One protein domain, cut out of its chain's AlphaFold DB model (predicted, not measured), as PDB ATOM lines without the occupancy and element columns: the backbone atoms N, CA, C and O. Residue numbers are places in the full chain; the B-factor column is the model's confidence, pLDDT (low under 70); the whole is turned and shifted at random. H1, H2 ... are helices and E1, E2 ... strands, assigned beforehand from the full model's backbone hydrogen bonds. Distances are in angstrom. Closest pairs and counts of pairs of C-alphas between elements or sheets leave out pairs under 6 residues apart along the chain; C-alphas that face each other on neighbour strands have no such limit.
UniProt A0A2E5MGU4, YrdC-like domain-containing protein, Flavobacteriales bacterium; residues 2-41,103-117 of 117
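Overview. This is residues 2 to 41 and 103 to 117 of the 117 residues of the protein "YrdC-like domain-containing protein" of Flavobacteriales bacterium (UniProt A0A2E5MGU4). A small twisted sheet of four strands has one helix, H1, packed over one face, running along the strands; the other face has no named helix. A long loop, residues 21 to 36, reaches out past one end of the hairpin E1 and E2. The 55 printed residues run H1, E1, E2, E3, E4, and the mixed sheet has the order E2, E1, E3, E4. The class is mixed, helices and strands, though only 25 residues are in named elements. The whole is compact, with a radius of gyration of the C-alphas of 11.1 A and spans of 31 by 23 by 20 A.

Arrangement. H1, residues 3 to 11, has every O i to N i+4 pair within hydrogen-bond range. E1, residues 16 to 20, and E2, residues 37 to 39, form an antiparallel hairpin, with N 18 and O 39 at 2.8 A. E3, residues 103 to 107, is parallel to E1 at 24 degrees, with N 19 and O 105 at 2.8 A. E4, residues 113 to 115, forms an antiparallel hairpin with E3, with N 106 and O 114 at 2.8 A. H1 is on the sheet at a height of 9.5 A, over E3 and, only just, over E1, on which 3 of its 9 C-alphas fall. On the local plane it stands at 6 degrees to E3. Its closest C-alphas to E1 are those of Ile 9 and Leu 16, 6.5 A apart.

Along the chain. H1 begins at C-alpha 3 (-14.380, 28.077, -36.550) and is 12.7 A long. E1 is 12.8 A, E2 6.4 A, E3 12.7 A and E4 6.6 A long. E4 ends at C-alpha 115 (-12.990, 30.251, -19.424).

Size, cuts and confidence. The C-alphas of Asp 13 and Pro 28 are farthest apart, at 30.9 A. Residues 42 to 102 are not printed; C-alphas 41 and 103 are 12.2 A apart across the cut. The link E1 to E2 is long. No printed residue has a pLDDT under 70.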
ATOM      1  N   PRO A   2     -17.072  24.486 -34.526       82.50
ATOM      2  CA  PRO A   2     -17.104  25.927 -34.815       82.50
ATOM      3  C   PRO A   2     -15.725  26.455 -35.242       82.50
ATOM      4  O   PRO A   2     -14.726  25.946 -34.742       82.50
ATOM      5  N   GLU A   3     -15.656  27.480 -36.097       85.81
ATOM      6  CA  GLU A   3     -14.380  28.077 -36.550       85.81
ATOM      7  C   GLU A   3     -13.553  28.643 -35.393       85.81
ATOM      8  O   GLU A   3     -12.383  28.307 -35.261       85.81
ATOM      9  N   ILE A   4     -14.200  29.346 -34.459       87.69
ATOM     10  CA  ILE A   4     -13.554  29.899 -33.257       87.69
ATOM     11  C   ILE A   4     -12.793  28.846 -32.431       87.69
ATOM     12  O   ILE A   4     -11.860  29.170 -31.703       87.69
ATOM     13  N   ALA A   5     -13.171  27.566 -32.522       89.69
ATOM     14  CA  ALA A   5     -12.442  26.497 -31.848       89.69
ATOM     15  C   ALA A   5     -11.042  26.286 -32.446       89.69
ATOM     16  O   ALA A   5     -10.109  26.016 -31.692       89.69
ATOM     17  N   TRP A   6     -10.896  26.408 -33.769       90.12
ATOM     18  CA  TRP A   6      -9.600  26.334 -34.443       90.12
ATOM     19  C   TRP A   6      -8.723  27.520 -34.063       90.12
ATOM     20  O   TRP A   6      -7.609  27.299 -33.592       90.12
ATOM     21  N   ASP A   7      -9.264  28.738 -34.125       90.69
ATOM     22  CA  ASP A   7      -8.541  29.957 -33.744       90.69
ATOM     23  C   ASP A   7      -7.995  29.863 -32.311       90.69
ATOM     24  O   ASP A   7      -6.842  30.204 -32.035       90.69
ATOM     25  N   LEU A   8      -8.798  29.336 -31.379       90.94
ATOM     26  CA  LEU A   8      -8.377  29.104 -29.995       90.94
ATOM     27  C   LEU A   8      -7.270  28.046 -29.884       90.94
ATOM     28  O   LEU A   8      -6.357  28.203 -29.077       90.94
ATOM     29  N   ILE A   9      -7.335  26.959 -30.658       91.00
ATOM     30  CA  ILE A   9      -6.311  25.902 -30.639       91.00
ATOM     31  C   ILE A   9      -4.978  26.417 -31.198       91.00
ATOM     32  O   ILE A   9      -3.919  26.115 -30.633       91.00
ATOM     33  N   GLU A  10      -5.029  27.178 -32.289       90.25
ATOM     34  CA  GLU A  10      -3.852  27.718 -32.975       90.25
ATOM     35  C   GLU A  10      -3.178  28.826 -32.163       90.25
ATOM     36  O   GLU A  10      -1.953  28.828 -32.035       90.25
ATOM     37  N   SER A  11      -3.962  29.702 -31.530       90.25
ATOM     38  CA  SER A  11      -3.443  30.800 -30.702       90.25
ATOM     39  C   SER A  11      -2.982  30.383 -29.299       90.25
ATOM     40  O   SER A  11      -2.306  31.158 -28.621       90.25
ATOM     41  N   ALA A  12      -3.318  29.173 -28.836       89.62
ATOM     42  CA  ALA A  12      -2.992  28.730 -27.482       89.62
ATOM     43  C   ALA A  12      -1.482  28.492 -27.263       89.62
ATOM     44  O   ALA A  12      -0.876  27.577 -27.841       89.62
ATOM     45  N   ASP A  13      -0.917  29.254 -26.322       86.56
ATOM     46  CA  ASP A  13       0.478  29.215 -25.855       86.56
ATOM     47  C   ASP A  13       0.777  28.064 -24.871       86.56
ATOM     48  O   ASP A  13       1.928  27.674 -24.669       86.56
ATOM     49  N   ARG A  14      -0.266  27.491 -24.264       87.62
ATOM     50  CA  ARG A  14      -0.225  26.299 -23.405       87.62
ATOM     51  C   ARG A  14      -1.254  25.264 -23.872       87.62
ATOM     52  O   ARG A  14      -2.157  25.610 -24.633       87.62
ATOM     53  N   PRO A  15      -1.161  23.989 -23.444       90.00
ATOM     54  CA  PRO A  15      -2.130  22.968 -23.839       90.00
ATOM     55  C   PRO A  15      -3.573  23.423 -23.581       90.00
ATOM     56  O   PRO A  15      -3.883  23.891 -22.487       90.00
ATOM     57  N   LEU A  16      -4.451  23.268 -24.572       93.69
ATOM     58  CA  LEU A  16      -5.846  23.695 -24.499       93.69
ATOM     59  C   LEU A  16      -6.781  22.486 -24.540       93.69
ATOM     60  O   LEU A  16      -6.659  21.615 -25.399       93.69
ATOM     61  N   THR A  17      -7.733  22.450 -23.614       94.38
ATOM     62  CA  THR A  17      -8.872  21.532 -23.645       94.38
ATOM     63  C   THR A  17     -10.146  22.337 -23.880       94.38
ATOM     64  O   THR A  17     -10.469  23.238 -23.106       94.38
ATOM     65  N   LEU A  18     -10.889  21.980 -24.925       94.44
ATOM     66  CA  LEU A  18     -12.184  22.566 -25.249       94.44
ATOM     67  C   LEU A  18     -13.307  21.661 -24.744       94.44
ATOM     68  O   LEU A  18     -13.363  20.483 -25.086       94.44
ATOM     69  N   ILE A  19     -14.206  22.202 -23.927       94.38
ATOM     70  CA  ILE A  19     -15.417  21.511 -23.489       94.38
ATOM     71  C   ILE A  19     -16.533  21.825 -24.478       94.38
ATOM     72  O   ILE A  19     -16.926  22.984 -24.616       94.38
ATOM     73  N   TYR A  20     -17.067  20.780 -25.103       92.38
ATOM     74  CA  TYR A  20     -18.210  20.853 -26.009       92.38
ATOM     75  C   TYR A  20     -19.465  20.307 -25.340       92.38
ATOM     76  O   TYR A  20     -19.392  19.334 -24.586       92.38
ATOM     77  N   ASP A  21     -20.616  20.901 -25.642       90.94
ATOM     78  CA  ASP A  21     -21.919  20.397 -25.212       90.94
ATOM     79  C   ASP A  21     -22.460  19.335 -26.185       90.94
ATOM     80  O   ASP A  21     -22.265  19.421 -27.397       90.94
ATOM     81  N   LYS A  22     -23.205  18.356 -25.652       89.12
ATOM     82  CA  LYS A  22     -23.933  17.323 -26.420       89.12
ATOM     83  C   LYS A  22     -23.054  16.574 -27.438       89.12
ATOM     84  O   LYS A  22     -23.439  16.416 -28.599       89.12
ATOM     85  N   VAL A  23     -21.879  16.114 -27.008       90.50
ATOM     86  CA  VAL A  23     -20.955  15.370 -27.878       90.50
ATOM     87  C   VAL A  23     -21.558  14.043 -28.350       90.50
ATOM     88  O   VAL A  23     -22.390  13.440 -27.673       90.50
ATOM     89  N   LYS A  24     -21.124  13.574 -29.523       89.56
ATOM     90  CA  LYS A  24     -21.552  12.305 -30.129       89.56
ATOM     91  C   LYS A  24     -20.335  11.442 -30.454       89.56
ATOM     92  O   LYS A  24     -19.253  11.972 -30.678       89.56
ATOM     93  N   GLY A  25     -20.524  10.121 -30.495       88.12
ATOM     94  CA  GLY A  25     -19.455   9.171 -30.834       88.12
ATOM     95  C   GLY A  25     -18.402   8.974 -29.737       88.12
ATOM     96  O   GLY A  25     -17.341   8.425 -30.009       88.12
ATOM     97  N   ILE A  26     -18.689   9.416 -28.510       89.94
ATOM     98  CA  ILE A  26     -17.836   9.238 -27.331       89.94
ATOM     99  C   ILE A  26     -18.476   8.197 -26.410       89.94
ATOM    100  O   ILE A  26     -19.701   8.133 -26.297       89.94
ATOM    101  N   ALA A  27     -17.648   7.378 -25.761       89.31
ATOM    102  CA  ALA A  27     -18.118   6.376 -24.814       89.31
ATOM    103  C   ALA A  27     -18.890   7.042 -23.650       89.31
ATOM    104  O   ALA A  27     -18.419   8.056 -23.128       89.31
ATOM    105  N   PRO A  28     -20.050   6.504 -23.214       89.25
ATOM    106  CA  PRO A  28     -20.906   7.160 -22.220       89.25
ATOM    107  C   PRO A  28     -20.214   7.482 -20.891       89.25
ATOM    108  O   PRO A  28     -20.502   8.502 -20.277       89.25
ATOM    109  N   ASN A  29     -19.260   6.650 -20.472       88.62
ATOM    110  CA  ASN A  29     -18.462   6.846 -19.261       88.62
ATOM    111  C   ASN A  29     -17.490   8.038 -19.343       88.62
ATOM    112  O   ASN A  29     -17.008   8.492 -18.310       88.62
ATOM    113  N   ALA A  30     -17.208   8.553 -20.542       87.19
ATOM    114  CA  ALA A  30     -16.382   9.744 -20.753       87.19
ATOM    115  C   ALA A  30     -17.216  11.032 -20.911       87.19
ATOM    116  O   ALA A  30     -16.663  12.112 -21.136       87.19
ATOM    117  N   ILE A  31     -18.546  10.927 -20.835       92.31
ATOM    118  CA  ILE A  31     -19.475  12.043 -21.003       92.31
ATOM    119  C   ILE A  31     -19.955  12.500 -19.625       92.31
ATOM    120  O   ILE A  31     -20.507  11.727 -18.845       92.31
ATOM    121  N   ALA A  32     -19.770  13.785 -19.325       90.94
ATOM    122  CA  ALA A  32     -20.241  14.363 -18.074       90.94
ATOM    123  C   ALA A  32     -21.771  14.504 -18.051       90.94
ATOM    124  O   ALA A  32     -22.442  14.549 -19.091       90.94
ATOM    125  N   LYS A  33     -22.336  14.662 -16.847       85.62
ATOM    126  CA  LYS A  33     -23.763  14.966 -16.666       85.62
ATOM    127  C   LYS A  33     -24.131  16.214 -17.483       85.62
ATOM    128  O   LYS A  33     -23.529  17.269 -17.313       85.62
ATOM    129  N   GLY A  34     -25.107  16.079 -18.382       83.81
ATOM    130  CA  GLY A  34     -25.482  17.130 -19.340       83.81
ATOM    131  C   GLY A  34     -24.918  16.945 -20.755       83.81
ATOM    132  O   GLY A  34     -25.186  17.771 -21.624       83.81
ATOM    133  N   GLY A  35     -24.184  15.860 -21.018       91.50
ATOM    134  CA  GLY A  35     -23.764  15.486 -22.371       91.50
ATOM    135  C   GLY A  35     -22.473  16.152 -22.844       91.50
ATOM    136  O   GLY A  35     -22.161  16.079 -24.031       91.50
ATOM    137  N   SER A  36     -21.744  16.842 -21.964       93.31
ATOM    138  CA  SER A  36     -20.518  17.548 -22.337       93.31
ATOM    139  C   SER A  36     -19.271  16.675 -22.218       93.31
ATOM    140  O   SER A  36     -19.201  15.814 -21.342       93.31
ATOM    141  N   CYS A  37     -18.256  16.951 -23.036       94.00
ATOM    142  CA  CYS A  37     -16.951  16.293 -22.956       94.00
ATOM    143  C   CYS A  37     -15.821  17.278 -23.282       94.00
ATOM    144  O   CYS A  37     -15.981  18.155 -24.134       94.00
ATOM    145  N   GLY A  38     -14.696  17.141 -22.579       93.12
ATOM    146  CA  GLY A  38     -13.473  17.897 -22.837       93.12
ATOM    147  C   GLY A  38     -12.619  17.199 -23.890       93.12
ATOM    148  O   GLY A  38     -12.253  16.041 -23.718       93.12
ATOM    149  N   ILE A  39     -12.277  17.908 -24.962       93.00
ATOM    150  CA  ILE A  39     -11.482  17.401 -26.081       93.00
ATOM    151  C   ILE A  39     -10.221  18.255 -26.213       93.00
ATOM    152  O   ILE A  39     -10.274  19.484 -26.149       93.00
ATOM    153  N   ARG A  40      -9.072  17.601 -26.396       93.12
ATOM    154  CA  ARG A  40      -7.769  18.239 -26.607       93.12
ATOM    155  C   ARG A  40      -7.129  17.686 -27.869       93.12
ATOM    156  O   ARG A  40      -7.085  16.472 -28.049       93.12
ATOM    157  N   LEU A  41      -6.545  18.570 -28.674       92.44
ATOM    158  CA  LEU A  41      -5.588  18.183 -29.703       92.44
ATOM    159  C   LEU A  41      -4.188  18.116 -29.076       92.44
ATOM    160  O   LEU A  41      -3.658  19.127 -28.610       92.44
ATOM    161  N   ASN A 103      -5.078  25.202 -20.232       90.56
ATOM    162  CA  ASN A 103      -6.263  26.029 -20.403       90.56
ATOM    163  C   ASN A 103      -7.479  25.119 -20.587       90.56
ATOM    164  O   ASN A 103      -7.426  24.156 -21.361       90.56
ATOM    165  N   ILE A 104      -8.575  25.426 -19.907       93.12
ATOM    166  CA  ILE A 104      -9.859  24.776 -20.144       93.12
ATOM    167  C   ILE A 104     -10.871  25.851 -20.503       93.12
ATOM    168  O   ILE A 104     -11.176  26.733 -19.702       93.12
ATOM    169  N   ILE A 105     -11.421  25.748 -21.708       94.50
ATOM    170  CA  ILE A 105     -12.433  26.669 -22.221       94.50
ATOM    171  C   ILE A 105     -13.663  25.856 -22.595       94.50
ATOM    172  O   ILE A 105     -13.561  24.830 -23.259       94.50
ATOM    173  N   LYS A 106     -14.840  26.306 -22.173       94.06
ATOM    174  CA  LYS A 106     -16.117  25.745 -22.598       94.06
ATOM    175  C   LYS A 106     -16.697  26.575 -23.736       94.06
ATOM    176  O   LYS A 106     -16.873  27.781 -23.583       94.06
ATOM    177  N   LEU A 107     -17.025  25.902 -24.834       91.94
ATOM    178  CA  LEU A 107     -17.712  26.467 -25.990       91.94
ATOM    179  C   LEU A 107     -19.158  25.977 -25.980       91.94
ATOM    180  O   LEU A 107     -19.418  24.781 -26.139       91.94
ATOM    181  N   LYS A 108     -20.099  26.895 -25.763       87.06
ATOM    182  CA  LYS A 108     -21.527  26.582 -25.827       87.06
ATOM    183  C   LYS A 108     -22.046  26.697 -27.258       87.06
ATOM    184  O   LYS A 108     -21.532  27.454 -28.078       87.06
ATOM    185  N   ASN A 109     -23.145  26.000 -27.537       82.31
ATOM    186  CA  ASN A 109     -23.775  25.995 -28.865       82.31
ATOM    187  C   ASN A 109     -24.352  27.357 -29.297       82.31
ATOM    188  O   ASN A 109     -24.637  27.539 -30.473       82.31
ATOM    189  N   ASN A 110     -24.537  28.298 -28.367       84.06
ATOM    190  CA  ASN A 110     -24.978  29.670 -28.643       84.06
ATOM    191  C   ASN A 110     -23.809  30.631 -28.947       84.06
ATOM    192  O   ASN A 110     -24.030  31.835 -29.009       84.06
ATOM    193  N   GLY A 111     -22.576  30.126 -29.080       80.75
ATOM    194  CA  GLY A 111     -21.378  30.942 -29.307       80.75
ATOM    195  C   GLY A 111     -20.764  31.537 -28.037       80.75
ATOM    196  O   GLY A 111     -19.720  32.179 -28.111       80.75
ATOM    197  N   GLU A 112     -21.359  31.310 -26.863       88.38
ATOM    198  CA  GLU A 112     -20.801  31.773 -25.594       88.38
ATOM    199  C   GLU A 112     -19.530  30.988 -25.240       88.38
ATOM    200  O   GLU A 112     -19.512  29.749 -25.226       88.38
ATOM    201  N   ILE A 113     -18.477  31.729 -24.901       90.38
ATOM    202  CA  ILE A 113     -17.190  31.200 -24.461       90.38
ATOM    203  C   ILE A 113     -17.079  31.400 -22.954       90.38
ATOM    204  O   ILE A 113     -17.196  32.518 -22.455       90.38
ATOM    205  N   LYS A 114     -16.812  30.319 -22.220       92.44
ATOM    206  CA  LYS A 114     -16.553  30.374 -20.780       92.44
ATOM    207  C   LYS A 114     -15.169  29.823 -20.469       92.44
ATOM    208  O   LYS A 114     -14.912  28.639 -20.669       92.44
ATOM    209  N   ILE A 115     -14.301  30.667 -19.927       92.12
ATOM    210  CA  ILE A 115     -12.990  30.251 -19.424       92.12
ATOM    211  C   ILE A 115     -13.191  29.562 -18.072       92.12
ATOM    212  O   ILE A 115     -13.895  30.076 -17.203       92.12
ATOM    213  N   ILE A 116     -12.613  28.373 -17.912       91.69
ATOM    214  CA  ILE A 116     -12.665  27.598 -16.668       91.69
ATOM    215  C   ILE A 116     -11.375  27.799 -15.866       91.69
ATOM    216  O   ILE A 116     -11.454  27.999 -14.658       91.69
ATOM    217  N   ARG A 117     -10.209  27.735 -16.529       88.06
ATOM    218  CA  ARG A 117      -8.867  28.002 -15.977       88.06
ATOM    219  C   ARG A 117      -7.810  28.074 -17.081       88.06
ATOM    220  O   ARG A 117      -8.130  27.590 -18.188       88.06
TER     221      ARG A 117